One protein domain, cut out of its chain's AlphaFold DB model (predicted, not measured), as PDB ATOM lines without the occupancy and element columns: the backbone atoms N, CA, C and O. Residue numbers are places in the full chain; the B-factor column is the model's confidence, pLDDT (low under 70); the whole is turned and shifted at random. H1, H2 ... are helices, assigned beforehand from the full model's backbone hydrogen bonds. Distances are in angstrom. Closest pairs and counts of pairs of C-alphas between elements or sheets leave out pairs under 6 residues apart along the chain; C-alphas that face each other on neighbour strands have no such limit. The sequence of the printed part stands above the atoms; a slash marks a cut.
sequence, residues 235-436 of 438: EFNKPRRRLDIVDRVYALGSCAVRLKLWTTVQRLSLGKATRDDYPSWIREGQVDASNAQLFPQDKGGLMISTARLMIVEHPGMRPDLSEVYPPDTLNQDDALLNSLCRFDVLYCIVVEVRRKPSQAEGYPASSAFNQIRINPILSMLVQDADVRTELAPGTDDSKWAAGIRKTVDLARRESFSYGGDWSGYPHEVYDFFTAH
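This is residues 235 to 436 of the 438 residues of an uncharacterized protein of Rhodococcus sp. 06-621-2 (UniProt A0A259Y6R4). Helices pack at mostly crossed angles round H5, which runs through the middle of a rounded body: H1, H2 and H4 are on one side of it and the long H9 crosses it on another, with little H6 between H4 and H9. H3 packs on H1 toward one end of the body, while H7 and H10 make the opposite end and H8 joins H7 to H2. The printed part has 202 residues with ten named helices, H1 to H10 in order, and no named strand; the class is all helix. It is compact, with a radius of gyration of the C-alphas of 15.9 A and spans of 43 by 39 by 33 A.

Start with the longest helix, H9: find C-alpha 397 at (-33.471, -25.965, 17.139) and run 30.7 A to C-alpha 417 at (-50.795, -17.775, -6.870). H5, residues 335 to 354, is 27.8 A long. H1, residues 239 to 258, begins at (-68.541, -21.417, 9.008) and runs 28.7 A. Then find H4 at 302 to 313, 16.2 A, and H3 at 281 to 291, 15.2 A. The shorter ones are H2 at 262 to 269, H6 at 365 to 368, H7 at 375 to 383, H8 at 385 to 391 and H10 at 427 to 435.

From H9 go to the hub, H5: they touch at a steep tilt of 55 degrees, opposite ways, with C-alphas 352 and 403 closest at 5.3 A. H5 touches H1 about perpendicular, at 76 degrees, closest at C-alphas 254 and 340, 4.8 A. It touches H2 at C-alphas 347 and 269, 4.8 A, and H6 at C-alphas 341 and 366, 4.9 A. H4 and H5 form a hairpin, closest at C-alphas 304 and 340, 6.3 A. H1 and H2 form another, at a shallow tilt of 13 degrees. Farther out, H3 touches H1 at C-alphas 288 and 239, 5.3 A. H8 touches H2 at C-alphas 391 and 266, 5.1 A. H7 touches H10 at C-alphas 379 and 428, 6.0 A. H3 and H10 are apart. Every O i to N i+4 pair is within hydrogen-bond range in H1 to H5, H7, H8 and H10, and 15 of 17 in H9; H6 is too short for one.

The C-alphas of Asn 237 and Ala 435 are the two farthest apart, at 46.6 A. The printed part has no cut. The links H2 to H3 and H4 to H5 are long, the latter being residues 314 to 334. Look for low confidence at residues 296 to 301, under 70; the mean pLDDT of the printed part is 91.4.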
ATOM      1  N   GLU A 235     -71.626 -24.661  16.040       80.50
ATOM      2  CA  GLU A 235     -71.977 -25.757  15.132       80.50
ATOM      3  C   GLU A 235     -71.129 -25.747  13.847       80.50
ATOM      4  O   GLU A 235     -70.839 -24.698  13.266       80.50
ATOM      5  N   PHE A 236     -70.780 -26.939  13.359       70.12
ATOM      6  CA  PHE A 236     -69.972 -27.131  12.146       70.12
ATOM      7  C   PHE A 236     -70.553 -26.474  10.887       70.12
ATOM      8  O   PHE A 236     -69.815 -26.077   9.993       70.12
ATOM      9  N   ASN A 237     -71.876 -26.341  10.808       75.50
ATOM     10  CA  ASN A 237     -72.585 -25.716   9.690       75.50
ATOM     11  C   ASN A 237     -72.651 -24.176   9.785       75.50
ATOM     12  O   ASN A 237     -73.332 -23.557   8.966       75.50
ATOM     13  N   LYS A 238     -71.955 -23.549  10.747       86.25
ATOM     14  CA  LYS A 238     -71.861 -22.086  10.912       86.25
ATOM     15  C   LYS A 238     -70.436 -21.576  10.611       86.25
ATOM     16  O   LYS A 238     -69.808 -20.956  11.474       86.25
ATOM     17  N   PRO A 239     -69.914 -21.777   9.383       89.56
ATOM     18  CA  PRO A 239     -68.541 -21.417   9.008       89.56
ATOM     19  C   PRO A 239     -68.264 -19.917   9.150       89.56
ATOM     20  O   PRO A 239     -67.156 -19.529   9.508       89.56
ATOM     21  N   ARG A 240     -69.279 -19.063   8.943       90.31
ATOM     22  CA  ARG A 240     -69.134 -17.614   9.129       90.31
ATOM     23  C   ARG A 240     -68.833 -17.248  10.578       90.31
ATOM     24  O   ARG A 240     -67.918 -16.479  10.816       90.31
ATOM     25  N   ARG A 241     -69.537 -17.855  11.536       91.06
ATOM     26  CA  ARG A 241     -69.323 -17.586  12.962       91.06
ATOM     27  C   ARG A 241     -67.939 -18.043  13.423       91.06
ATOM     28  O   ARG A 241     -67.293 -17.340  14.189       91.06
ATOM     29  N   ARG A 242     -67.465 -19.195  12.926       92.31
ATOM     30  CA  ARG A 242     -66.089 -19.663  13.168       92.31
ATOM     31  C   ARG A 242     -65.062 -18.681  12.609       92.31
ATOM     32  O   ARG A 242     -64.091 -18.388  13.297       92.31
ATOM     33  N   LEU A 243     -65.295 -18.155  11.403       92.38
ATOM     34  CA  LEU A 243     -64.440 -17.129  10.811       92.38
ATOM     35  C   LEU A 243     -64.437 -15.840  11.640       92.38
ATOM     36  O   LEU A 243     -63.359 -15.344  11.938       92.38
ATOM     37  N   ASP A 244     -65.605 -15.359  12.081       93.31
ATOM     38  CA  ASP A 244     -65.688 -14.147  12.902       93.31
ATOM     39  C   ASP A 244     -64.830 -14.293  14.175       93.31
ATOM     40  O   ASP A 244     -64.114 -13.364  14.536       93.31
ATOM     41  N   ILE A 245     -64.833 -15.469  14.822       95.75
ATOM     42  CA  ILE A 245     -63.961 -15.761  15.975       95.75
ATOM     43  C   ILE A 245     -62.485 -15.756  15.561       95.75
ATOM     44  O   ILE A 245     -61.675 -15.125  16.236       95.75
ATOM     45  N   VAL A 246     -62.123 -16.413  14.453       95.81
ATOM     46  CA  VAL A 246     -60.737 -16.437  13.951       95.81
ATOM     47  C   VAL A 246     -60.221 -15.027  13.644       95.81
ATOM     48  O   VAL A 246     -59.078 -14.728  13.979       95.81
ATOM     49  N   ASP A 247     -61.046 -14.121  13.116       95.38
ATOM     50  CA  ASP A 247     -60.647 -12.722  12.899       95.38
ATOM     51  C   ASP A 247     -60.257 -12.032  14.221       95.38
ATOM     52  O   ASP A 247     -59.249 -11.320  14.285       95.38
ATOM     53  N   ARG A 248     -60.993 -12.301  15.312       97.56
ATOM     54  CA  ARG A 248     -60.662 -11.803  16.662       97.56
ATOM     55  C   ARG A 248     -59.365 -12.426  17.178       97.56
ATOM     56  O   ARG A 248     -58.548 -11.731  17.776       97.56
ATOM     57  N   VAL A 249     -59.109 -13.700  16.881       98.19
ATOM     58  CA  VAL A 249     -57.828 -14.358  17.197       98.19
ATOM     59  C   VAL A 249     -56.662 -13.688  16.471       98.19
ATOM     60  O   VAL A 249     -55.623 -13.466  17.086       98.19
ATOM     61  N   TYR A 250     -56.832 -13.298  15.204       98.06
ATOM     62  CA  TYR A 250     -55.827 -12.528  14.462       98.06
ATOM     63  C   TYR A 250     -55.603 -11.138  15.059       98.06
ATOM     64  O   TYR A 250     -54.455 -10.700  15.159       98.06
ATOM     65  N   ALA A 251     -56.663 -10.458  15.502       98.06
ATOM     66  CA  ALA A 251     -56.529  -9.181  16.197       98.06
ATOM     67  C   ALA A 251     -55.686  -9.307  17.466       98.06
ATOM     68  O   ALA A 251     -54.660  -8.632  17.587       98.06
ATOM     69  N   LEU A 252     -56.051 -10.239  18.349       98.75
ATOM     70  CA  LEU A 252     -55.321 -10.505  19.588       98.75
ATOM     71  C   LEU A 252     -53.889 -10.977  19.322       98.75
ATOM     72  O   LEU A 252     -52.957 -10.504  19.965       98.75
ATOM     73  N   GLY A 253     -53.695 -11.856  18.340       98.69
ATOM     74  CA  GLY A 253     -52.388 -12.377  17.960       98.69
ATOM     75  C   GLY A 253     -51.458 -11.294  17.422       98.69
ATOM     76  O   GLY A 253     -50.295 -11.219  17.817       98.69
ATOM     77  N   SER A 254     -51.976 -10.395  16.579       98.44
ATOM     78  CA  SER A 254     -51.210  -9.248  16.084       98.44
ATOM     79  C   SER A 254     -50.820  -8.288  17.213       98.44
ATOM     80  O   SER A 254     -49.686  -7.811  17.235       98.44
ATOM     81  N   CYS A 255     -51.719  -8.043  18.174       98.62
ATOM     82  CA  CYS A 255     -51.442  -7.227  19.358       98.62
ATOM     83  C   CYS A 255     -50.367  -7.884  20.234       98.62
ATOM     84  O   CYS A 255     -49.363  -7.250  20.554       98.62
ATOM     85  N   ALA A 256     -50.497  -9.183  20.509       98.75
ATOM     86  CA  ALA A 256     -49.511  -9.952  21.260       98.75
ATOM     87  C   ALA A 256     -48.119  -9.924  20.602       98.75
ATOM     88  O   ALA A 256     -47.123  -9.778  21.303       98.75
ATOM     89  N   VAL A 257     -48.030  -9.989  19.266       98.62
ATOM     90  CA  VAL A 257     -46.755  -9.846  18.539       98.62
ATOM     91  C   VAL A 257     -46.131  -8.463  18.744       98.62
ATOM     92  O   VAL A 257     -44.920  -8.370  18.942       98.62
ATOM     93  N   ARG A 258     -46.921  -7.383  18.710       97.94
ATOM     94  CA  ARG A 258     -46.408  -6.017  18.934       97.94
ATOM     95  C   ARG A 258     -45.958  -5.802  20.377       97.94
ATOM     96  O   ARG A 258     -44.916  -5.191  20.600       97.94
ATOM     97  N   LEU A 259     -46.693  -6.377  21.328       98.25
ATOM     98  CA  LEU A 259     -46.382  -6.353  22.759       98.25
ATOM     99  C   LEU A 259     -45.334  -7.395  23.185       98.25
ATOM    100  O   LEU A 259     -44.936  -7.406  24.346       98.25
ATOM    101  N   LYS A 260     -44.864  -8.246  22.260       98.19
ATOM    102  CA  LYS A 260     -43.898  -9.331  22.509       98.19
ATOM    103  C   LYS A 260     -44.354 -10.333  23.581       98.19
ATOM    104  O   LYS A 260     -43.546 -10.851  24.343       98.19
ATOM    105  N   LEU A 261     -45.654 -10.618  23.633       98.50
ATOM    106  CA  LEU A 261     -46.257 -11.573  24.568       98.50
ATOM    107  C   LEU A 261     -46.248 -12.982  23.958       98.50
ATOM    108  O   LEU A 261     -47.273 -13.471  23.476       98.50
ATOM    109  N   TRP A 262     -45.087 -13.637  23.922       98.38
ATOM    110  CA  TRP A 262     -44.900 -14.874  23.150       98.38
ATOM    111  C   TRP A 262     -45.680 -16.065  23.697       98.38
ATOM    112  O   TRP A 262     -46.240 -16.831  22.913       98.38
ATOM    113  N   THR A 263     -45.824 -16.168  25.019       97.88
ATOM    114  CA  THR A 263     -46.714 -17.161  25.644       97.88
ATOM    115  C   THR A 263     -48.165 -16.994  25.162       97.88
ATOM    116  O   THR A 263     -48.835 -17.970  24.824       97.88
ATOM    117  N   THR A 264     -48.642 -15.753  25.010       98.62
ATOM    118  CA  THR A 264     -49.971 -15.459  24.446       98.62
ATOM    119  C   THR A 264     -50.049 -15.801  22.956       98.62
ATOM    120  O   THR A 264     -51.042 -16.374  22.505       98.62
ATOM    121  N   VAL A 265     -48.994 -15.519  22.176       98.62
ATOM    122  CA  VAL A 265     -48.910 -15.923  20.758       98.62
ATOM    123  C   VAL A 265     -49.007 -17.443  20.622       98.62
ATOM    124  O   VAL A 265     -49.788 -17.930  19.799       98.62
ATOM    125  N   GLN A 266     -48.279 -18.201  21.445       97.88
ATOM    126  CA  GLN A 266     -48.386 -19.659  21.495       97.88
ATOM    127  C   GLN A 266     -49.820 -20.086  21.822       97.88
ATOM    128  O   GLN A 266     -50.395 -20.917  21.113       97.88
ATOM    129  N   ARG A 267     -50.391 -19.520  22.890       97.75
ATOM    130  CA  ARG A 267     -51.717 -19.868  23.406       97.75
ATOM    131  C   ARG A 267     -52.818 -19.697  22.361       97.75
ATOM    132  O   ARG A 267     -53.678 -20.568  22.247       97.75
ATOM    133  N   LEU A 268     -52.768 -18.613  21.586       98.44
ATOM    134  CA  LEU A 268     -53.687 -18.346  20.476       98.44
ATOM    135  C   LEU A 268     -53.420 -19.267  19.277       98.44
ATOM    136  O   LEU A 268     -54.360 -19.770  18.664       98.44
ATOM    137  N   SER A 269     -52.149 -19.520  18.950       97.62
ATOM    138  CA  SER A 269     -51.756 -20.358  17.804       97.62
ATOM    139  C   SER A 269     -52.215 -21.807  17.957       97.62
ATOM    140  O   SER A 269     -52.609 -22.434  16.975       97.62
ATOM    141  N   LEU A 270     -52.185 -22.330  19.184       95.88
ATOM    142  CA  LEU A 270     -52.546 -23.708  19.528       95.88
ATOM    143  C   LEU A 270     -53.953 -23.825  20.132       95.88
ATOM    144  O   LEU A 270     -54.254 -24.826  20.786       95.88
ATOM    145  N   GLY A 271     -54.802 -22.810  19.936       94.88
ATOM    146  CA  GLY A 271     -56.166 -22.819  20.453       94.88
ATOM    147  C   GLY A 271     -56.961 -24.036  19.970       94.88
ATOM    148  O   GLY A 271     -56.763 -24.533  18.855       94.88
ATOM    149  N   LYS A 272     -57.841 -24.551  20.830       93.12
ATOM    150  CA  LYS A 272     -58.451 -25.874  20.653       93.12
ATOM    151  C   LYS A 272     -59.430 -25.923  19.471       93.12
ATOM    152  O   LYS A 272     -60.507 -25.333  19.517       93.12
ATOM    153  N   ALA A 273     -59.083 -26.712  18.454       93.12
ATOM    154  CA  ALA A 273     -59.995 -27.100  17.380       93.12
ATOM    155  C   ALA A 273     -61.097 -28.057  17.881       93.12
ATOM    156  O   ALA A 273     -60.927 -28.779  18.867       93.12
ATOM    157  N   THR A 274     -62.227 -28.088  17.177       92.50
ATOM    158  CA  THR A 274     -63.340 -29.015  17.430       92.50
ATOM    159  C   THR A 274     -63.151 -30.383  16.782       92.50
ATOM    160  O   THR A 274     -63.758 -31.349  17.240       92.50
ATOM    161  N   ARG A 275     -62.295 -30.490  15.756       90.94
ATOM    162  CA  ARG A 275     -61.908 -31.771  15.148       90.94
ATOM    163  C   ARG A 275     -60.425 -32.062  15.361       90.94
ATOM    164  O   ARG A 275     -59.580 -31.179  15.222       90.94
ATOM    165  N   ASP A 276     -60.122 -33.324  15.655       89.31
ATOM    166  CA  ASP A 276     -58.778 -33.787  16.025       89.31
ATOM    167  C   ASP A 276     -57.753 -33.722  14.881       89.31
ATOM    168  O   ASP A 276     -56.545 -33.700  15.137       89.31
ATOM    169  N   ASP A 277     -58.212 -33.695  13.627       92.81
ATOM    170  CA  ASP A 277     -57.378 -33.554  12.430       92.81
ATOM    171  C   ASP A 277     -56.785 -32.148  12.284       92.81
ATOM    172  O   ASP A 277     -55.815 -31.969  11.545       92.81
ATOM    173  N   TYR A 278     -57.279 -31.165  13.039       93.56
ATOM    174  CA  TYR A 278     -56.724 -29.818  13.054       93.56
ATOM    175  C   TYR A 278     -55.904 -29.562  14.322       93.56
ATOM    176  O   TYR A 278     -56.367 -29.804  15.436       93.56
ATOM    177  N   PRO A 279     -54.681 -29.022  14.186       92.62
ATOM    178  CA  PRO A 279     -53.841 -28.689  15.335       92.62
ATOM    179  C   PRO A 279     -54.236 -27.360  15.996       92.62
ATOM    180  O   PRO A 279     -53.689 -27.019  17.039       92.62
ATOM    181  N   SER A 280     -55.122 -26.587  15.361       95.69
ATOM    182  CA  SER A 280     -55.488 -25.231  15.762       95.69
ATOM    183  C   SER A 280     -56.877 -24.865  15.243       95.69
ATOM    184  O   SER A 280     -57.195 -25.128  14.079       95.69
ATOM    185  N   TRP A 281     -57.670 -24.193  16.080       96.06
ATOM    186  CA  TRP A 281     -58.934 -23.543  15.709       96.06
ATOM    187  C   TRP A 281     -58.805 -22.547  14.544       96.06
ATOM    188  O   TRP A 281     -59.747 -22.389  13.768       96.06
ATOM    189  N   ILE A 282     -57.628 -21.931  14.361       96.31
ATOM    190  CA  ILE A 282     -57.351 -21.038  13.231       96.31
ATOM    191  C   ILE A 282     -57.392 -21.843  11.936       96.31
ATOM    192  O   ILE A 282     -58.107 -21.479  11.002       96.31
ATOM    193  N   ARG A 283     -56.665 -22.969  11.883       94.31
ATOM    194  CA  ARG A 283     -56.622 -23.811  10.682       94.31
ATOM    195  C   ARG A 283     -57.992 -24.379  10.358       94.31
ATOM    196  O   ARG A 283     -58.395 -24.375   9.198       94.31
ATOM    197  N   GLU A 284     -58.687 -24.862  11.381       94.75
ATOM    198  CA  GLU A 284     -60.027 -25.405  11.227       94.75
ATOM    199  C   GLU A 284     -60.995 -24.347  10.672       94.75
ATOM    200  O   GLU A 284     -61.640 -24.576   9.649       94.75
ATOM    201  N   GLY A 285     -61.039 -23.163  11.291       93.69
ATOM    202  CA  GLY A 285     -61.929 -22.080  10.875       93.69
ATOM    203  C   GLY A 285     -61.609 -21.562   9.474       93.69
ATOM    204  O   GLY A 285     -62.518 -21.296   8.692       93.69
ATOM    205  N   GLN A 286     -60.326 -21.499   9.114       91.88
ATOM    206  CA  GLN A 286     -59.886 -21.134   7.769       91.88
ATOM    207  C   GLN A 286     -60.365 -22.141   6.712       91.88
ATOM    208  O   GLN A 286     -60.826 -21.733   5.643       91.88
ATOM    209  N   VAL A 287     -60.271 -23.447   6.989       91.56
ATOM    210  CA  VAL A 287     -60.762 -24.482   6.066       91.56
ATOM    211  C   VAL A 287     -62.281 -24.420   5.937       91.56
ATOM    212  O   VAL A 287     -62.792 -24.466   4.819       91.56
ATOM    213  N   ASP A 288     -63.004 -24.252   7.044       91.81
ATOM    214  CA  ASP A 288     -64.465 -24.130   7.021       91.81
ATOM    215  C   ASP A 288     -64.924 -22.910   6.218       91.81
ATOM    216  O   ASP A 288     -65.827 -23.016   5.386       91.81
ATOM    217  N   ALA A 289     -64.264 -21.766   6.403       90.38
ATOM    218  CA  ALA A 289     -64.542 -20.552   5.647       90.38
ATOM    219  C   ALA A 289     -64.255 -20.709   4.146       90.38
ATOM    220  O   ALA A 289     -65.043 -20.250   3.315       90.38
ATOM    221  N   SER A 290     -63.159 -21.387   3.792       88.25
ATOM    222  CA  SER A 290     -62.809 -21.676   2.400       88.25
ATOM    223  C   SER A 290     -63.827 -22.611   1.740       88.25
ATOM    224  O   SER A 290     -64.337 -22.295   0.665       88.25
ATOM    225  N   ASN A 291     -64.201 -23.705   2.411       88.56
ATOM    226  CA  ASN A 291     -65.207 -24.655   1.924       88.56
ATOM    227  C   ASN A 291     -66.584 -24.002   1.743       88.56
ATOM    228  O   ASN A 291     -67.328 -24.356   0.831       88.56
ATOM    229  N   ALA A 292     -66.908 -23.028   2.592       89.44
ATOM    230  CA  ALA A 292     -68.137 -22.250   2.521       89.44
ATOM    231  C   ALA A 292     -68.064 -21.046   1.565       89.44
ATOM    232  O   ALA A 292     -69.010 -20.264   1.515       89.44
ATOM    233  N   GLN A 293     -66.962 -20.888   0.819       87.31
ATOM    234  CA  GLN A 293     -66.755 -19.804  -0.149       87.31
ATOM    235  C   GLN A 293     -66.917 -18.402   0.464       87.31
ATOM    236  O   GLN A 293     -67.354 -17.462  -0.198       87.31
ATOM    237  N   LEU A 294     -66.549 -18.246   1.740       86.25
ATOM    238  CA  LEU A 294     -66.599 -16.950   2.428       86.25
ATOM    239  C   LEU A 294     -65.473 -16.011   1.986       86.25
ATOM    240  O   LEU A 294     -65.556 -14.802   2.194       86.25
ATOM    241  N   PHE A 295     -64.439 -16.563   1.354       80.75
ATOM    242  CA  PHE A 295     -63.393 -15.805   0.689       80.75
ATOM    243  C   PHE A 295     -63.706 -15.715  -0.815       80.75
ATOM    244  O   PHE A 295     -63.868 -16.758  -1.452       80.75
ATOM    245  N   PRO A 296     -63.788 -14.508  -1.408       63.94
ATOM    246  CA  PRO A 296     -63.763 -14.329  -2.854       63.94
ATOM    247  C   PRO A 296     -62.679 -15.160  -3.548       63.94
ATOM    248  O   PRO A 296     -61.572 -15.309  -3.021       63.94
ATOM    249  N   GLN A 297     -62.986 -15.654  -4.754       52.62
ATOM    250  CA  GLN A 297     -61.985 -16.293  -5.612       52.62
ATOM    251  C   GLN A 297     -60.804 -15.321  -5.818       52.62
ATOM    252  O   GLN A 297     -61.003 -14.110  -5.935       52.62
ATOM    253  N   ASP A 298     -59.582 -15.855  -5.768       52.91
ATOM    254  CA  ASP A 298     -58.309 -15.143  -5.980       52.91
ATOM    255  C   ASP A 298     -57.804 -14.217  -4.850       52.91
ATOM    256  O   ASP A 298     -56.892 -13.419  -5.068       52.91
ATOM    257  N   LYS A 299     -58.319 -14.325  -3.613       59.00
ATOM    258  CA  LYS A 299     -57.829 -13.507  -2.479       59.00
ATOM    259  C   LYS A 299     -57.527 -14.299  -1.195       59.00
ATOM    260  O   LYS A 299     -58.186 -14.134  -0.172       59.00
ATOM    261  N   GLY A 300     -56.470 -15.113  -1.194       52.19
ATOM    262  CA  GLY A 300     -56.078 -15.914  -0.017       52.19
ATOM    263  C   GLY A 300     -55.646 -15.115   1.220       52.19
ATOM    264  O   GLY A 300     -55.764 -15.610   2.338       52.19
ATOM    265  N   GLY A 301     -55.233 -13.856   1.049       60.28
ATOM    266  CA  GLY A 301     -54.907 -12.942   2.153       60.28
ATOM    267  C   GLY A 301     -56.115 -12.379   2.906       60.28
ATOM    268  O   GLY A 301     -55.938 -11.578   3.822       60.28
ATOM    269  N   LEU A 302     -57.345 -12.751   2.533       74.81
ATOM    270  CA  LEU A 302     -58.560 -12.120   3.053       74.81
ATOM    271  C   LEU A 302     -58.773 -12.271   4.552       74.81
ATOM    272  O   LEU A 302     -59.384 -11.384   5.130       74.81
ATOM    273  N   MET A 303     -58.282 -13.331   5.189       83.75
ATOM    274  CA  MET A 303     -58.374 -13.451   6.649       83.75
ATOM    275  C   MET A 303     -57.592 -12.320   7.336       83.75
ATOM    276  O   MET A 303     -58.125 -11.620   8.190       83.75
ATOM    277  N   ILE A 304     -56.371 -12.039   6.866       91.31
ATOM    278  CA  ILE A 304     -55.577 -10.896   7.335       91.31
ATOM    279  C   ILE A 304     -56.272  -9.574   6.986       91.31
ATOM    280  O   ILE A 304     -56.334  -8.683   7.828       91.31
ATOM    281  N   SER A 305     -56.821  -9.436   5.777       87.44
ATOM    282  CA  SER A 305     -57.521  -8.209   5.372       87.44
ATOM    283  C   SER A 305     -58.805  -7.954   6.171       87.44
ATOM    284  O   SER A 305     -59.098  -6.804   6.485       87.44
ATOM    285  N   THR A 306     -59.556  -9.004   6.511       86.75
ATOM    286  CA  THR A 306     -60.807  -8.914   7.285       86.75
ATOM    287  C   THR A 306     -60.501  -8.557   8.732       86.75
ATOM    288  O   THR A 306     -61.056  -7.589   9.249       86.75
ATOM    289  N   ALA A 307     -59.529  -9.240   9.346       92.75
ATOM    290  CA  ALA A 307     -59.029  -8.870  10.664       92.75
ATOM    291  C   ALA A 307     -58.490  -7.429  10.682       92.75
ATOM    292  O   ALA A 307     -58.780  -6.675  11.607       92.75
ATOM    293  N   ARG A 308     -57.759  -7.002   9.642       92.25
ATOM    294  CA  ARG A 308     -57.260  -5.623   9.528       92.25
ATOM    295  C   ARG A 308     -58.393  -4.604   9.499       92.25
ATOM    296  O   ARG A 308     -58.310  -3.626  10.234       92.25
ATOM    297  N   LEU A 309     -59.413  -4.817   8.667       89.50
ATOM    298  CA  LEU A 309     -60.571  -3.924   8.580       89.50
ATOM    299  C   LEU A 309     -61.234  -3.773   9.953       89.50
ATOM    300  O   LEU A 309     -61.381  -2.656  10.437       89.50
ATOM    301  N   MET A 310     -61.503  -4.897  10.617       91.50
ATOM    302  CA  MET A 310     -62.089  -4.923  11.956       91.50
ATOM    303  C   MET A 310     -61.239  -4.154  12.983       91.50
ATOM    304  O   MET A 310     -61.769  -3.364  13.751       91.50
ATOM    305  N   ILE A 311     -59.916  -4.337  13.001       94.31
ATOM    306  CA  ILE A 311     -59.031  -3.641  13.957       94.31
ATOM    307  C   ILE A 311     -58.949  -2.130  13.668       94.31
ATOM    308  O   ILE A 311     -58.707  -1.322  14.572       94.31
ATOM    309  N   VAL A 312     -59.113  -1.719  12.407       90.19
ATOM    310  CA  VAL A 312     -59.196  -0.298  12.046       90.19
ATOM    311  C   VAL A 312     -60.506   0.304  12.557       90.19
ATOM    312  O   VAL A 312     -60.455   1.373  13.168       90.19
ATOM    313  N   GLU A 313     -61.629  -0.393  12.355       89.81
ATOM    314  CA  GLU A 313     -62.973   0.004  12.803       89.81
ATOM    315  C   GLU A 313     -63.120   0.010  14.331       89.81
ATOM    316  O   GLU A 313     -63.851   0.847  14.855       89.81
ATOM    317  N   HIS A 314     -62.370  -0.846  15.035       93.31
ATOM    318  CA  HIS A 314     -62.395  -0.979  16.493       93.31
ATOM    319  C   HIS A 314     -61.044  -0.620  17.151       93.31
ATOM    320  O   HIS A 314     -60.255  -1.516  17.496       93.31
ATOM    321  N   PRO A 315     -60.728   0.678  17.359       93.00
ATOM    322  CA  PRO A 315     -59.507   1.126  18.039       93.00
ATOM    323  C   PRO A 315     -59.226   0.452  19.395       93.00
ATOM    324  O   PRO A 315     -58.068   0.252  19.761       93.00
ATOM    325  N   GLY A 316     -60.259   0.053  20.133       94.69
ATOM    326  CA  GLY A 316     -60.178  -0.655  21.407       94.69
ATOM    327  C   GLY A 316     -59.498  -2.024  21.323       94.69
ATOM    328  O   GLY A 316     -59.012  -2.513  22.343       94.69
ATOM    329  N   MET A 317     -59.401  -2.624  20.131       97.25
ATOM    330  CA  MET A 317     -58.659  -3.871  19.888       97.25
ATOM    331  C   MET A 317     -57.149  -3.656  19.686       97.25
ATOM    332  O   MET A 317     -56.391  -4.622  19.582       97.25
ATOM    333  N   ARG A 318     -56.694  -2.400  19.614       95.31
ATOM    334  CA  ARG A 318     -55.292  -2.020  19.385       95.31
ATOM    335  C   ARG A 318     -54.844  -0.883  20.320       95.31
ATOM    336  O   ARG A 318     -54.386   0.151  19.836       95.31
ATOM    337  N   PRO A 319     -54.936  -1.059  21.653       95.25
ATOM    338  CA  PRO A 319     -54.522  -0.034  22.623       95.25
ATOM    339  C   PRO A 319     -53.077   0.442  22.452       95.25
ATOM    340  O   PRO A 319     -52.742   1.563  22.819       95.25
ATOM    341  N   ASP A 320     -52.226  -0.409  21.885       94.19
ATOM    342  CA  ASP A 320     -50.808  -0.162  21.668       94.19
ATOM    343  C   ASP A 320     -50.497   0.629  20.382       94.19
ATOM    344  O   ASP A 320     -49.360   1.057  20.189       94.19
ATOM    345  N   LEU A 321     -51.488   0.839  19.504       92.31
ATOM    346  CA  LEU A 321     -51.334   1.558  18.237       92.31
ATOM    347  C   LEU A 321     -52.353   2.692  18.096       92.31
ATOM    348  O   LEU A 321     -53.526   2.467  17.789       92.31
ATOM    349  N   SER A 322     -51.876   3.930  18.216       80.56
ATOM    350  CA  SER A 322     -52.699   5.127  18.004       80.56
ATOM    351  C   SER A 322     -52.943   5.424  16.518       80.56
ATOM    352  O   SER A 322     -54.067   5.744  16.138       80.56
ATOM    353  N   GLU A 323     -51.921   5.268  15.672       80.44
ATOM    354  CA  GLU A 323     -51.990   5.546  14.234       80.44
ATOM    355  C   GLU A 323     -52.062   4.250  13.420       80.44
ATOM    356  O   GLU A 323     -51.278   3.321  13.621       80.44
ATOM    357  N   VAL A 324     -53.005   4.196  12.478       85.88
ATOM    358  CA  VAL A 324     -53.163   3.086  11.533       85.88
ATOM    359  C   VAL A 324     -53.412   3.629  10.136       85.88
ATOM    360  O   VAL A 324     -54.060   4.662   9.960       85.88
ATOM    361  N   TYR A 325     -52.904   2.923   9.133       80.44
ATOM    362  CA  TYR A 325     -53.211   3.244   7.747       80.44
ATOM    363  C   TYR A 325     -54.619   2.762   7.375       80.44
ATOM    364  O   TYR A 325     -55.075   1.742   7.903       80.44
ATOM    365  N   PRO A 326     -55.287   3.441   6.426       75.12
ATOM    366  CA  PRO A 326     -56.523   2.946   5.837       75.12
ATOM    367  C   PRO A 326     -56.368   1.510   5.286       75.12
ATOM    368  O   PRO A 326     -55.298   1.174   4.763       75.12
ATOM    369  N   PRO A 327     -57.405   0.649   5.359       72.38
ATOM    370  CA  PRO A 327     -57.312  -0.773   4.995       72.38
ATOM    371  C   PRO A 327     -56.907  -1.071   3.541       72.38
ATOM    372  O   PRO A 327     -56.452  -2.176   3.245       72.38
ATOM    373  N   ASP A 328     -57.062  -0.114   2.633       70.44
ATOM    374  CA  ASP A 328     -56.668  -0.189   1.221       70.44
ATOM    375  C   ASP A 328     -55.204   0.220   0.977       70.44
ATOM    376  O   ASP A 328     -54.618  -0.093  -0.059       70.44
ATOM    377  N   THR A 329     -54.575   0.866   1.958       75.44
ATOM    378  CA  THR A 329     -53.182   1.300   1.887       75.44
ATOM    379  C   THR A 329     -52.259   0.147   2.274       75.44
ATOM    380  O   THR A 329     -52.416  -0.446   3.338       75.44
ATOM    381  N   LEU A 330     -51.269  -0.174   1.434       80.38
ATOM    382  CA  LEU A 330     -50.303  -1.263   1.655       80.38
ATOM    383  C   LEU A 330     -48.882  -0.731   1.880       80.38
ATOM    384  O   LEU A 330     -47.922  -1.240   1.298       80.38
ATOM    385  N   ASN A 331     -48.733   0.283   2.734       82.25
ATOM    386  CA  ASN A 331     -47.422   0.859   3.024       82.25
ATOM    387  C   ASN A 331     -46.487  -0.185   3.671       82.25
ATOM    388  O   ASN A 331     -46.948  -1.099   4.365       82.25
ATOM    389  N   GLN A 332     -45.182  -0.096   3.413       82.56
ATOM    390  CA  GLN A 332     -44.199  -1.030   3.979       82.56
ATOM    391  C   GLN A 332     -44.112  -0.885   5.503       82.56
ATOM    392  O   GLN A 332     -43.996  -1.886   6.212       82.56
ATOM    393  N   ASP A 333     -44.297   0.335   5.999       85.31
ATOM    394  CA  ASP A 333     -44.115   0.702   7.408       85.31
ATOM    395  C   ASP A 333     -45.389   0.491   8.244       85.31
ATOM    396  O   ASP A 333     -45.450   0.849   9.418       85.31
ATOM    397  N   ASP A 334     -46.426  -0.107   7.651       91.50
ATOM    398  CA  ASP A 334     -47.702  -0.366   8.310       91.50
ATOM    399  C   ASP A 334     -47.551  -1.384   9.448       91.50
ATOM    400  O   ASP A 334     -47.540  -2.598   9.230       91.50
ATOM    401  N   ALA A 335     -47.454  -0.885  10.681       93.50
ATOM    402  CA  ALA A 335     -47.290  -1.699  11.879       93.50
ATOM    403  C   ALA A 335     -48.443  -2.695  12.094       93.50
ATOM    404  O   ALA A 335     -48.202  -3.827  12.530       93.50
ATOM    405  N   LEU A 336     -49.680  -2.315  11.759       94.75
ATOM    406  CA  LEU A 336     -50.846  -3.180  11.920       94.75
ATOM    407  C   LEU A 336     -50.792  -4.338  10.920       94.75
ATOM    408  O   LEU A 336     -50.817  -5.501  11.322       94.75
ATOM    409  N   LEU A 337     -50.634  -4.043   9.629       94.50
ATOM    410  CA  LEU A 337     -50.542  -5.088   8.608       94.50
ATOM    411  C   LEU A 337     -49.301  -5.967   8.807       94.50
ATOM    412  O   LEU A 337     -49.372  -7.188   8.687       94.50
ATOM    413  N   ASN A 338     -48.165  -5.366   9.170       96.38
ATOM    414  CA  ASN A 338     -46.943  -6.106   9.456       96.38
ATOM    415  C   ASN A 338     -47.138  -7.072  10.626       96.38
ATOM    416  O   ASN A 338     -46.770  -8.236  10.514       96.38
ATOM    417  N   SER A 339     -47.736  -6.629  11.733       97.88
ATOM    418  CA  SER A 339     -47.977  -7.504  12.886       97.88
ATOM    419  C   SER A 339     -48.991  -8.615  12.605       97.88
ATOM    420  O   SER A 339     -48.777  -9.731  13.069       97.88
ATOM    421  N   LEU A 340     -50.020  -8.369  11.786       97.62
ATOM    422  CA  LEU A 340     -50.930  -9.419  11.314       97.62
ATOM    423  C   LEU A 340     -50.196 -10.481  10.483       97.62
ATOM    424  O   LEU A 340     -50.319 -11.670  10.770       97.62
ATOM    425  N   CYS A 341     -49.380 -10.073   9.503       97.19
ATOM    426  CA  CYS A 341     -48.583 -11.016   8.711       97.19
ATOM    427  C   CYS A 341     -47.570 -11.789   9.571       97.19
ATOM    428  O   CYS A 341     -47.318 -12.968   9.333       97.19
ATOM    429  N   ARG A 342     -46.978 -11.133  10.573       98.19
ATOM    430  CA  ARG A 342     -46.016 -11.759  11.488       98.19
ATOM    431  C   ARG A 342     -46.686 -12.763  12.423       98.19
ATOM    432  O   ARG A 342     -46.122 -13.829  12.641       98.19
ATOM    433  N   PHE A 343     -47.875 -12.455  12.942       98.62
ATOM    434  CA  PHE A 343     -48.654 -13.419  13.719       98.62
ATOM    435  C   PHE A 343     -49.040 -14.630  12.864       98.62
ATOM    436  O   PHE A 343     -48.815 -15.755  13.292       98.62
ATOM    437  N   ASP A 344     -49.526 -14.409  11.639       98.12
ATOM    438  CA  ASP A 344     -49.904 -15.474  10.703       98.12
ATOM    439  C   ASP A 344     -48.777 -16.491  10.466       98.12
ATOM    440  O   ASP A 344     -48.970 -17.700  10.623       98.12
ATOM    441  N   VAL A 345     -47.578 -16.003  10.122       97.31
ATOM    442  CA  VAL A 345     -46.441 -16.891   9.861       97.31
ATOM    443  C   VAL A 345     -45.959 -17.574  11.143       97.31
ATOM    444  O   VAL A 345     -45.649 -18.764  11.106       97.31
ATOM    445  N   LEU A 346     -45.948 -16.872  12.286       98.12
ATOM    446  CA  LEU A 346     -45.582 -17.466  13.576       98.12
ATOM    447  C   LEU A 346     -46.540 -18.587  13.967       98.12
ATOM    448  O   LEU A 346     -46.077 -19.659  14.344       98.12
ATOM    449  N   TYR A 347     -47.850 -18.376  13.829       97.25
ATOM    450  CA  TYR A 347     -48.854 -19.408  14.079       97.25
ATOM    451  C   TYR A 347     -48.582 -20.648  13.222       97.25
ATOM    452  O   TYR A 347     -48.542 -21.762  13.749       97.25
ATOM    453  N   CYS A 348     -48.333 -20.470  11.920       97.69
ATOM    454  CA  CYS A 348     -48.068 -21.588  11.018       97.69
ATOM    455  C   CYS A 348     -46.802 -22.364  11.412       97.69
ATOM    456  O   CYS A 348     -46.819 -23.596  11.396       97.69
ATOM    457  N   ILE A 349     -45.731 -21.665  11.806       98.12
ATOM    458  CA  ILE A 349     -44.483 -22.294  12.258       98.12
ATOM    459  C   ILE A 349     -44.704 -23.028  13.585       98.12
ATOM    460  O   ILE A 349     -44.318 -24.189  13.711       98.12
ATOM    461  N   VAL A 350     -45.353 -22.394  14.567       97.88
ATOM    462  CA  VAL A 350     -45.662 -23.004  15.873       97.88
ATOM    463  C   VAL A 350     -46.503 -24.266  15.691       97.88
ATOM    464  O   VAL A 350     -46.209 -25.299  16.298       97.88
ATOM    465  N   VAL A 351     -47.507 -24.220  14.813       96.44
ATOM    466  CA  VAL A 351     -48.294 -25.395  14.437       96.44
ATOM    467  C   VAL A 351     -47.417 -26.470  13.815       96.44
ATOM    468  O   VAL A 351     -47.502 -27.615  14.246       96.44
ATOM    469  N   GLU A 352     -46.558 -26.151  12.848       96.75
ATOM    470  CA  GLU A 352     -45.704 -27.159  12.211       96.75
ATOM    471  C   GLU A 352     -44.755 -27.827  13.216       96.75
ATOM    472  O   GLU A 352     -44.574 -29.044  13.203       96.75
ATOM    473  N   VAL A 353     -44.214 -27.045  14.148       96.19
ATOM    474  CA  VAL A 353     -43.321 -27.518  15.207       96.19
ATOM    475  C   VAL A 353     -44.047 -28.404  16.228       96.19
ATOM    476  O   VAL A 353     -43.442 -29.315  16.801       96.19
ATOM    477  N   ARG A 354     -45.337 -28.173  16.490       95.00
ATOM    478  CA  ARG A 354     -46.078 -28.849  17.572       95.00
ATOM    479  C   ARG A 354     -47.063 -29.919  17.110       95.00
ATOM    480  O   ARG A 354     -47.369 -30.811  17.902       95.00
ATOM    481  N   ARG A 355     -47.564 -29.851  15.876       93.31
ATOM    482  CA  ARG A 355     -48.623 -30.738  15.380       93.31
ATOM    483  C   ARG A 355     -48.187 -32.200  15.365       93.31
ATOM    484  O   ARG A 355     -47.014 -32.534  15.190       93.31
ATOM    485  N   LYS A 356     -49.167 -33.094  15.480       91.94
ATOM    486  CA  LYS A 356     -48.967 -34.521  15.208       91.94
ATOM    487  C   LYS A 356     -48.872 -34.748  13.692       91.94
ATOM    488  O   LYS A 356     -49.511 -34.020  12.935       91.94
ATOM    489  N   PRO A 357     -48.174 -35.800  13.226       88.69
ATOM    490  CA  PRO A 357     -48.097 -36.115  11.798       88.69
ATOM    491  C   PRO A 357     -49.456 -36.299  11.107       88.69
ATOM    492  O   PRO A 357     -49.576 -35.992   9.927       88.69
ATOM    493  N   SER A 358     -50.474 -36.768  11.838       90.31
ATOM    494  CA  SER A 358     -51.841 -36.974  11.337       90.31
ATOM    495  C   SER A 358     -52.664 -35.692  11.196       90.31
ATOM    496  O   SER A 358     -53.772 -35.751  10.676       90.31
ATOM    497  N   GLN A 359     -52.169 -34.564  11.709       93.25
ATOM    498  CA  GLN A 359     -52.889 -33.297  11.710       93.25
ATOM    499  C   GLN A 359     -52.502 -32.438  10.510       93.25
ATOM    500  O   GLN A 359     -51.347 -32.451  10.069       93.25
ATOM    501  N   ALA A 360     -53.461 -31.654  10.024       90.62
ATOM    502  CA  ALA A 360     -53.263 -30.690   8.953       90.62
ATOM    503  C   ALA A 360     -52.154 -29.682   9.301       90.62
ATOM    504  O   ALA A 360     -51.975 -29.299  10.455       90.62
ATOM    505  N   GLU A 361     -51.413 -29.233   8.293       92.38
ATOM    506  CA  GLU A 361     -50.463 -28.128   8.441       92.38
ATOM    507  C   GLU A 361     -51.176 -26.768   8.476       92.38
ATOM    508  O   GLU A 361     -52.305 -26.627   7.987       92.38
ATOM    509  N   GLY A 362     -50.517 -25.768   9.072       90.06
ATOM    510  CA  GLY A 362     -50.949 -24.373   8.992       90.06
ATOM    511  C   GLY A 362     -50.838 -23.852   7.558       90.06
ATOM    512  O   GLY A 362     -49.965 -24.284   6.807       90.06
ATOM    513  N   TYR A 363     -51.720 -22.929   7.174       92.00
ATOM    514  CA  TYR A 363     -51.702 -22.322   5.843       92.00
ATOM    515  C   TYR A 363     -51.396 -20.822   5.956       92.00
ATOM    516  O   TYR A 363     -52.237 -20.087   6.488       92.00
ATOM    517  N   PRO A 364     -50.231 -20.363   5.464       93.06
ATOM    518  CA  PRO A 364     -49.762 -18.994   5.651       93.06
ATOM    519  C   PRO A 364     -50.523 -18.030   4.734       93.06
ATOM    520  O   PRO A 364     -50.165 -17.836   3.568       93.06
ATOM    521  N   ALA A 365     -51.573 -17.395   5.261       92.06
ATOM    522  CA  ALA A 365     -52.350 -16.390   4.531       92.06
ATOM    523  C   ALA A 365     -51.520 -15.128   4.222       92.06
ATOM    524  O   ALA A 365     -51.810 -14.390   3.281       92.06
ATOM    525  N   SER A 366     -50.442 -14.911   4.980       93.69
ATOM    526  CA  SER A 366     -49.440 -13.866   4.760       93.69
ATOM    527  C   SER A 366     -48.747 -13.961   3.399       93.69
ATOM    528  O   SER A 366     -48.258 -12.938   2.922       93.69
ATOM    529  N   SER A 367     -48.766 -15.128   2.738       92.44
ATOM    530  CA  SER A 367     -48.223 -15.333   1.383       92.44
ATOM    531  C   SER A 367     -48.842 -14.421   0.318       92.44
ATOM    532  O   SER A 367     -48.197 -14.116  -0.683       92.44
ATOM    533  N   ALA A 368     -50.055 -13.915   0.556       89.12
ATOM    534  CA  ALA A 368     -50.711 -12.927  -0.298       89.12
ATOM    535  C   ALA A 368     -50.119 -11.506  -0.188       89.12
ATOM    536  O   ALA A 368     -50.521 -10.611  -0.930       89.12
ATOM    537  N   PHE A 369     -49.186 -11.272   0.738       89.69
ATOM    538  CA  PHE A 369     -48.536  -9.983   0.957       89.69
ATOM    539  C   PHE A 369     -47.035 -10.061   0.672       89.69
ATOM    540  O   PHE A 369     -46.444 -11.132   0.542       89.69
ATOM    541  N   ASN A 370     -46.392  -8.895   0.582       90.31
ATOM    542  CA  ASN A 370     -44.952  -8.825   0.368       90.31
ATOM    543  C   ASN A 370     -44.184  -9.453   1.547       90.31
ATOM    544  O   ASN A 370     -44.424  -9.116   2.709       90.31
ATOM    545  N   GLN A 371     -43.217 -10.313   1.229       92.94
ATOM    546  CA  GLN A 371     -42.390 -11.028   2.197       92.94
ATOM    547  C   GLN A 371     -41.681 -10.117   3.215       92.94
ATOM    548  O   GLN A 371     -41.501 -10.503   4.369       92.94
ATOM    549  N   ILE A 372     -41.314  -8.888   2.832       92.62
ATOM    550  CA  ILE A 372     -40.607  -7.930   3.702       92.62
ATOM    551  C   ILE A 372     -41.329  -7.746   5.048       92.62
ATOM    552  O   ILE A 372     -40.682  -7.550   6.076       92.62
ATOM    553  N   ARG A 373     -42.662  -7.882   5.072       94.00
ATOM    554  CA  ARG A 373     -43.482  -7.749   6.285       94.00
ATOM    555  C   ARG A 373     -43.136  -8.781   7.359       94.00
ATOM    556  O   ARG A 373     -43.173  -8.452   8.549       94.00
ATOM    557  N   ILE A 374     -42.793 -10.004   6.946       95.25
ATOM    558  CA  ILE A 374     -42.511 -11.120   7.853       95.25
ATOM    559  C   ILE A 374     -41.027 -11.267   8.195       95.25
ATOM    560  O   ILE A 374     -40.718 -11.791   9.257       95.25
ATOM    561  N   ASN A 375     -40.106 -10.779   7.359       95.31
ATOM    562  CA  ASN A 375     -38.665 -10.984   7.560       95.31
ATOM    563  C   ASN A 375     -38.175 -10.656   8.986       95.31
ATOM    564  O   ASN A 375     -37.477 -11.492   9.557       95.31
ATOM    565  N   PRO A 376     -38.601  -9.544   9.627       95.94
ATOM    566  CA  PRO A 376     -38.180  -9.243  10.995       95.94
ATOM    567  C   PRO A 376     -38.549 -10.317  12.028       95.94
ATOM    568  O   PRO A 376     -37.789 -10.539  12.965       95.94
ATOM    569  N   ILE A 377     -39.695 -10.994  11.874       97.19
ATOM    570  CA  ILE A 377     -40.111 -12.040  12.821       97.19
ATOM    571  C   ILE A 377     -39.325 -13.332  12.612       97.19
ATOM    572  O   ILE A 377     -39.035 -14.022  13.583       97.19
ATOM    573  N   LEU A 378     -38.935 -13.631  11.366       97.31
ATOM    574  CA  LEU A 378     -38.087 -14.780  11.058       97.31
ATOM    575  C   LEU A 378     -36.678 -14.594  11.626       97.31
ATOM    576  O   LEU A 378     -36.175 -15.499  12.285       97.31
ATOM    577  N   SER A 379     -36.071 -13.418  11.421       97.50
ATOM    578  CA  SER A 379     -34.750 -13.093  11.975       97.50
ATOM    579  C   SER A 379     -34.758 -13.155  13.504       97.50
ATOM    580  O   SER A 379     -33.898 -13.803  14.094       97.50
ATOM    581  N   MET A 380     -35.775 -12.574  14.151       97.31
ATOM    582  CA  MET A 380     -35.937 -12.661  15.607       97.31
ATOM    583  C   MET A 380     -36.053 -14.116  16.080       97.31
ATOM    584  O   MET A 380     -35.360 -14.507  17.013       97.31
ATOM    585  N   LEU A 381     -36.884 -14.932  15.422       96.94
ATOM    586  CA  LEU A 381     -37.121 -16.317  15.828       96.94
ATOM    587  C   LEU A 381     -35.844 -17.170  15.802       96.94
ATOM    588  O   LEU A 381     -35.674 -18.031  16.662       96.94
ATOM    589  N   VAL A 382     -34.939 -16.951  14.841       97.38
ATOM    590  CA  VAL A 382     -33.679 -17.713  14.759       97.38
ATOM    591  C   VAL A 382     -32.583 -17.168  15.674       97.38
ATOM    592  O   VAL A 382     -31.741 -17.934  16.144       97.38
ATOM    593  N   GLN A 383     -32.608 -15.872  15.981       97.25
ATOM    594  CA  GLN A 383     -31.605 -15.224  16.832       97.25
ATOM    595  C   GLN A 383     -31.897 -15.363  18.328       97.25
ATOM    596  O   GLN A 383     -30.962 -15.402  19.123       97.25
ATOM    597  N   ASP A 384     -33.170 -15.449  18.709       97.25
ATOM    598  CA  ASP A 384     -33.600 -15.417  20.103       97.25
ATOM    599  C   ASP A 384     -34.125 -16.789  20.558       97.25
ATOM    600  O   ASP A 384     -35.208 -17.241  20.172       97.25
ATOM    601  N   ALA A 385     -33.320 -17.484  21.366       96.44
ATOM    602  CA  ALA A 385     -33.666 -18.799  21.901       96.44
ATOM    603  C   ALA A 385     -34.737 -18.733  23.004       96.44
ATOM    604  O   ALA A 385     -35.474 -19.708  23.187       96.44
ATOM    605  N   ASP A 386     -34.868 -17.603  23.703       97.19
ATOM    606  CA  ASP A 386     -35.884 -17.424  24.742       97.19
ATOM    607  C   ASP A 386     -37.264 -17.303  24.088       97.19
ATOM    608  O   ASP A 386     -38.196 -18.002  24.482       97.19
ATOM    609  N   VAL A 387     -37.362 -16.561  22.977       97.69
ATOM    610  CA  VAL A 387     -38.583 -16.504  22.151       97.69
ATOM    611  C   VAL A 387     -39.000 -17.898  21.678       97.69
ATOM    612  O   VAL A 387     -40.171 -18.270  21.784       97.69
ATOM    613  N   ARG A 388     -38.057 -18.710  21.178       97.69
ATOM    614  CA  ARG A 388     -38.342 -20.105  20.791       97.69
ATOM    615  C   ARG A 388     -38.798 -20.948  21.980       97.69
ATOM    616  O   ARG A 388     -39.700 -21.776  21.835       97.69
ATOM    617  N   THR A 389     -38.202 -20.731  23.148       97.50
ATOM    618  CA  THR A 389     -38.554 -21.439  24.382       97.50
ATOM    619  C   THR A 389     -39.958 -21.083  24.852       97.50
ATOM    620  O   THR A 389     -40.692 -21.988  25.228       97.50
ATOM    621  N   GLU A 390     -40.371 -19.819  24.777       97.44
ATOM    622  CA  GLU A 390     -41.736 -19.397  25.109       97.44
ATOM    623  C   GLU A 390     -42.765 -19.903  24.090       97.44
ATOM    624  O   GLU A 390     -43.826 -20.395  24.465       97.44
ATOM    625  N   LEU A 391     -42.451 -19.843  22.791       97.50
ATOM    626  CA  LEU A 391     -43.374 -20.274  21.737       97.50
ATOM    627  C   LEU A 391     -43.559 -21.796  21.686       97.50
ATOM    628  O   LEU A 391     -44.641 -22.292  21.359       97.50
ATOM    629  N   ALA A 392     -42.506 -22.562  21.966       96.06
ATOM    630  CA  ALA A 392     -42.575 -24.015  21.974       96.06
ATOM    631  C   ALA A 392     -41.609 -24.644  22.998       96.06
ATOM    632  O   ALA A 392     -40.640 -25.296  22.592       96.06
ATOM    633  N   PRO A 393     -41.925 -24.588  24.312       95.06
ATOM    634  CA  PRO A 393     -41.104 -25.204  25.352       95.06
ATOM    635  C   PRO A 393     -40.709 -26.660  25.052       95.06
ATOM    636  O   PRO A 393     -41.563 -27.477  24.678       95.06
ATOM    637  N   GLY A 394     -39.426 -26.977  25.241       93.75
ATOM    638  CA  GLY A 394     -38.862 -28.321  25.062       93.75
ATOM    639  C   GLY A 394     -38.629 -28.746  23.609       93.75
ATOM    640  O   GLY A 394     -38.481 -29.935  23.343       93.75
ATOM    641  N   THR A 395     -38.637 -27.801  22.670       95.94
ATOM    642  CA  THR A 395     -38.390 -28.058  21.247       95.94
ATOM    643  C   THR A 395     -36.937 -27.750  20.900       95.94
ATOM    644  O   THR A 395     -36.449 -26.680  21.248       95.94
ATOM    645  N   ASP A 396     -36.265 -28.659  20.193       94.38
ATOM    646  CA  ASP A 396     -34.907 -28.436  19.695       94.38
ATOM    647  C   ASP A 396     -34.856 -27.519  18.456       94.38
ATOM    648  O   ASP A 396     -35.824 -27.363  17.705       94.38
ATOM    649  N   ASP A 397     -33.689 -26.918  18.230       96.75
ATOM    650  CA  ASP A 397     -33.471 -25.965  17.139       96.75
ATOM    651  C   ASP A 397     -33.551 -26.604  15.741       96.75
ATOM    652  O   ASP A 397     -33.940 -25.930  14.785       96.75
ATOM    653  N   SER A 398     -33.292 -27.910  15.603       95.94
ATOM    654  CA  SER A 398     -33.471 -28.637  14.337       95.94
ATOM    655  C   SER A 398     -34.945 -28.728  13.940       95.94
ATOM    656  O   SER A 398     -35.291 -28.534  12.773       95.94
ATOM    657  N   LYS A 399     -35.846 -28.950  14.901       95.88
ATOM    658  CA  LYS A 399     -37.290 -28.952  14.656       95.88
ATOM    659  C   LYS A 399     -37.801 -27.558  14.305       95.88
ATOM    660  O   LYS A 399     -38.654 -27.432  13.426       95.88
ATOM    661  N   TRP A 400     -37.257 -26.516  14.933       97.38
ATOM    662  CA  TRP A 400     -37.524 -25.133  14.534       97.38
ATOM    663  C   TRP A 400     -37.033 -24.840  13.117       97.38
ATOM    664  O   TRP A 400     -37.798 -24.300  12.319       97.38
ATOM    665  N   ALA A 401     -35.811 -25.248  12.762       97.62
ATOM    666  CA  ALA A 401     -35.278 -25.089  11.410       97.62
ATOM    667  C   ALA A 401     -36.172 -25.784  10.369       97.62
ATOM    668  O   ALA A 401     -36.498 -25.193   9.335       97.62
ATOM    669  N   ALA A 402     -36.635 -27.001  10.670       95.88
ATOM    670  CA  ALA A 402     -37.552 -27.758   9.823       95.88
ATOM    671  C   ALA A 402     -38.907 -27.059   9.659       95.88
ATOM    672  O   ALA A 402     -39.400 -26.922   8.537       95.88
ATOM    673  N   GLY A 403     -39.486 -26.583  10.767       96.12
ATOM    674  CA  GLY A 403     -40.758 -25.865  10.778       96.12
ATOM    675  C   GLY A 403     -40.699 -24.567   9.977       96.12
ATOM    676  O   GLY A 403     -41.524 -24.358   9.091       96.12
ATOM    677  N   ILE A 404     -39.679 -23.734  10.217       97.06
ATOM    678  CA  ILE A 404     -39.471 -22.474   9.488       97.06
ATOM    679  C   ILE A 404     -39.330 -22.749   7.991       97.06
ATOM    680  O   ILE A 404     -40.035 -22.133   7.191       97.06
ATOM    681  N   ARG A 405     -38.457 -23.690   7.605       95.81
ATOM    682  CA  ARG A 405     -38.229 -24.022   6.194       95.81
ATOM    683  C   ARG A 405     -39.518 -24.464   5.516       95.81
ATOM    684  O   ARG A 405     -39.902 -23.912   4.491       95.81
ATOM    685  N   LYS A 406     -40.232 -25.416   6.119       95.19
ATOM    686  CA  LYS A 406     -41.457 -25.955   5.533       95.19
ATOM    687  C   LYS A 406     -42.550 -24.891   5.392       95.19
ATOM    688  O   LYS A 406     -43.181 -24.816   4.338       95.19
ATOM    689  N   THR A 407     -42.765 -24.062   6.413       95.81
ATOM    690  CA  THR A 407     -43.779 -23.001   6.367       95.81
ATOM    691  C   THR A 407     -43.436 -21.924   5.337       95.81
ATOM    692  O   THR A 407     -44.311 -21.521   4.573       95.81
ATOM    693  N   VAL A 408     -42.182 -21.465   5.280       94.81
ATOM    694  CA  VAL A 408     -41.770 -20.411   4.338       94.81
ATOM    695  C   VAL A 408     -41.728 -20.931   2.900       94.81
ATOM    696  O   VAL A 408     -42.160 -20.218   1.998       94.81
ATOM    697  N   ASP A 409     -41.302 -22.175   2.668       93.94
ATOM    698  CA  ASP A 409     -41.352 -22.790   1.337       93.94
ATOM    699  C   ASP A 409     -42.801 -22.960   0.850       93.94
ATOM    700  O   ASP A 409     -43.092 -22.724  -0.325       93.94
ATOM    701  N   LEU A 410     -43.733 -23.320   1.745       93.44
ATOM    702  CA  LEU A 410     -45.162 -23.320   1.431       93.44
ATOM    703  C   LEU A 410     -45.643 -21.908   1.076       93.44
ATOM    704  O   LEU A 410     -46.215 -21.725   0.004       93.44
ATOM    705  N   ALA A 411     -45.356 -20.909   1.914       92.56
ATOM    706  CA  ALA A 411     -45.754 -19.524   1.672       92.56
ATOM    707  C   ALA A 411     -45.194 -18.968   0.353       92.56
ATOM    708  O   ALA A 411     -45.901 -18.276  -0.373       92.56
ATOM    709  N   ARG A 412     -43.952 -19.316   0.006       92.62
ATOM    710  CA  ARG A 412     -43.322 -18.936  -1.261       92.62
ATOM    711  C   ARG A 412     -44.020 -19.553  -2.467       92.62
ATOM    712  O   ARG A 412     -44.181 -18.885  -3.483       92.62
ATOM    713  N   ARG A 413     -44.429 -20.823  -2.388       91.25
ATOM    714  CA  ARG A 413     -45.213 -21.445  -3.469       91.25
ATOM    715  C   ARG A 413     -46.560 -20.751  -3.629       91.25
ATOM    716  O   ARG A 413     -46.935 -20.429  -4.751       91.25
ATOM    717  N   GLU A 414     -47.235 -20.467  -2.517       89.75
ATOM    718  CA  GLU A 414     -48.535 -19.795  -2.536       89.75
ATOM    719  C   GLU A 414     -48.452 -18.334  -2.987       89.75
ATOM    720  O   GLU A 414     -49.375 -17.848  -3.637       89.75
ATOM    721  N   SER A 415     -47.343 -17.626  -2.738       89.44
ATOM    722  CA  SER A 415     -47.221 -16.223  -3.147       89.44
ATOM    723  C   SER A 415     -47.341 -16.040  -4.660       89.44
ATOM    724  O   SER A 415     -47.910 -15.044  -5.103       89.44
ATOM    725  N   PHE A 416     -46.876 -17.015  -5.455       86.81
ATOM    726  CA  PHE A 416     -47.023 -16.984  -6.914       86.81
ATOM    727  C   PHE A 416     -48.491 -17.005  -7.350       86.81
ATOM    728  O   PHE A 416     -48.853 -16.303  -8.294       86.81
ATOM    729  N   SER A 417     -49.346 -17.740  -6.632       82.00
ATOM    730  CA  SER A 417     -50.795 -17.775  -6.870       82.00
ATOM    731  C   SER A 417     -51.454 -16.407  -6.667       82.00
ATOM    732  O   SER A 417     -52.517 -16.146  -7.224       82.00
ATOM    733  N   TYR A 418     -50.814 -15.517  -5.901       77.56
ATOM    734  CA  TYR A 418     -51.279 -14.156  -5.625       77.56
ATOM    735  C   TYR A 418     -50.488 -13.074  -6.381       77.56
ATOM    736  O   TYR A 418     -50.604 -11.891  -6.062       77.56
ATOM    737  N   GLY A 419     -49.674 -13.454  -7.373       76.50
ATOM    738  CA  GLY A 419     -48.854 -12.523  -8.157       76.50
ATOM    739  C   GLY A 419     -47.650 -11.941  -7.405       76.50
ATOM    740  O   GLY A 419     -47.044 -10.977  -7.872       76.50
ATOM    741  N   GLY A 420     -47.306 -12.504  -6.245       82.06
ATOM    742  CA  GLY A 420     -46.105 -12.180  -5.484       82.06
ATOM    743  C   GLY A 420     -44.912 -13.062  -5.862       82.06
ATOM    744  O   GLY A 420     -45.059 -14.118  -6.473       82.06
ATOM    745  N   ASP A 421     -43.722 -12.636  -5.445       84.50
ATOM    746  CA  ASP A 421     -42.474 -13.390  -5.597       84.50
ATOM    747  C   ASP A 421     -41.662 -13.286  -4.303       84.50
ATOM    748  O   ASP A 421     -40.953 -12.306  -4.057       84.50
ATOM    749  N   TRP A 422     -41.843 -14.259  -3.409       90.62
ATOM    750  CA  TRP A 422     -41.046 -14.357  -2.189       90.62
ATOM    751  C   TRP A 422     -39.638 -14.852  -2.546       90.62
ATOM    752  O   TRP A 422     -39.447 -15.975  -3.026       90.62
ATOM    753  N   SER A 423     -38.641 -13.999  -2.309       80.88
ATOM    754  CA  SER A 423     -37.282 -14.115  -2.846       80.88
ATOM    755  C   SER A 423     -36.324 -14.969  -2.005       80.88
ATOM    756  O   SER A 423     -35.194 -15.214  -2.430       80.88
ATOM    757  N   GLY A 424     -36.765 -15.488  -0.855       78.25
ATOM    758  CA  GLY A 424     -35.992 -16.415  -0.015       78.25
ATOM    759  C   GLY A 424     -35.727 -15.880   1.390       78.25
ATOM    760  O   GLY A 424     -36.344 -14.920   1.822       78.25
ATOM    761  N   TYR A 425     -34.847 -16.519   2.151       88.94
ATOM    762  CA  TYR A 425     -34.712 -16.246   3.585       88.94
ATOM    763  C   TYR A 425     -33.859 -14.999   3.897       88.94
ATOM    764  O   TYR A 425     -32.956 -14.668   3.124       88.94
ATOM    765  N   PRO A 426     -34.084 -14.319   5.038       92.50
ATOM    766  CA  PRO A 426     -33.086 -13.424   5.626       92.50
ATOM    767  C   PRO A 426     -31.748 -14.145   5.860       92.50
ATOM    768  O   PRO A 426     -31.723 -15.367   6.041       92.50
ATOM    769  N   HIS A 427     -30.632 -13.410   5.868       93.19
ATOM    770  CA  HIS A 427     -29.290 -14.005   5.959       93.19
ATOM    771  C   HIS A 427     -29.119 -14.864   7.219       93.19
ATOM    772  O   HIS A 427     -28.642 -15.993   7.149       93.19
ATOM    773  N   GLU A 428     -29.618 -14.366   8.345       95.50
ATOM    774  CA  GLU A 428     -29.498 -14.999   9.662       95.50
ATOM    775  C   GLU A 428     -30.252 -16.337   9.723       95.50
ATOM    776  O   GLU A 428     -29.876 -17.254  10.453       95.50
ATOM    777  N   VAL A 429     -31.309 -16.476   8.920       95.62
ATOM    778  CA  VAL A 429     -32.087 -17.714   8.820       95.62
ATOM    779  C   VAL A 429     -31.325 -18.778   8.022       95.62
ATOM    780  O   VAL A 429     -31.391 -19.958   8.368       95.62
ATOM    781  N   TYR A 430     -30.542 -18.389   7.008       94.06
ATOM    782  CA  TYR A 430     -29.642 -19.325   6.318       94.06
ATOM    783  C   TYR A 430     -28.537 -19.847   7.241       94.06
ATOM    784  O   TYR A 430     -28.233 -21.044   7.220       94.06
ATOM    785  N   ASP A 431     -27.967 -18.979   8.078       95.31
ATOM    786  CA  ASP A 431     -26.956 -19.379   9.061       95.31
ATOM    787  C   ASP A 431     -27.548 -20.365  10.073       95.31
ATOM    788  O   ASP A 431     -26.963 -21.416  10.347       95.31
ATOM    789  N   PHE A 432     -28.764 -20.088  10.552       96.69
ATOM    790  CA  PHE A 432     -29.485 -20.980  11.455       96.69
ATOM    791  C   PHE A 432     -29.746 -22.359  10.837       96.69
ATOM    792  O   PHE A 432     -29.544 -23.375  11.499       96.69
ATOM    793  N   PHE A 433     -30.133 -22.418   9.561       95.94
ATOM    794  CA  PHE A 433     -30.304 -23.675   8.825       95.94
ATOM    795  C   PHE A 433     -29.004 -24.445   8.605       95.94
ATOM    796  O   PHE A 433     -29.030 -25.671   8.518       95.94
ATOM    797  N   THR A 434     -27.884 -23.737   8.486       94.06
ATOM    798  CA  THR A 434     -26.563 -24.353   8.339       94.06
ATOM    799  C   THR A 434     -26.100 -24.957   9.664       94.06
ATOM    800  O   THR A 434     -25.548 -26.055   9.678       94.06
ATOM    801  N   ALA A 435     -26.364 -24.271  10.780       94.06
ATOM    802  CA  ALA A 435     -26.075 -24.763  12.125       94.06
ATOM    803  C   ALA A 435     -26.996 -25.923  12.551       94.06
ATOM    804  O   ALA A 435     -26.563 -26.814  13.281       94.06
ATOM    805  N   HIS A 436     -28.240 -25.936  12.065       94.19
ATOM    806  CA  HIS A 436     -29.266 -26.923  12.407       94.19
ATOM    807  C   HIS A 436     -29.819 -27.584  11.137       94.19
ATOM    808  O   HIS A 436     -30.923 -27.252  10.688       94.19
TER     809      HIS A 436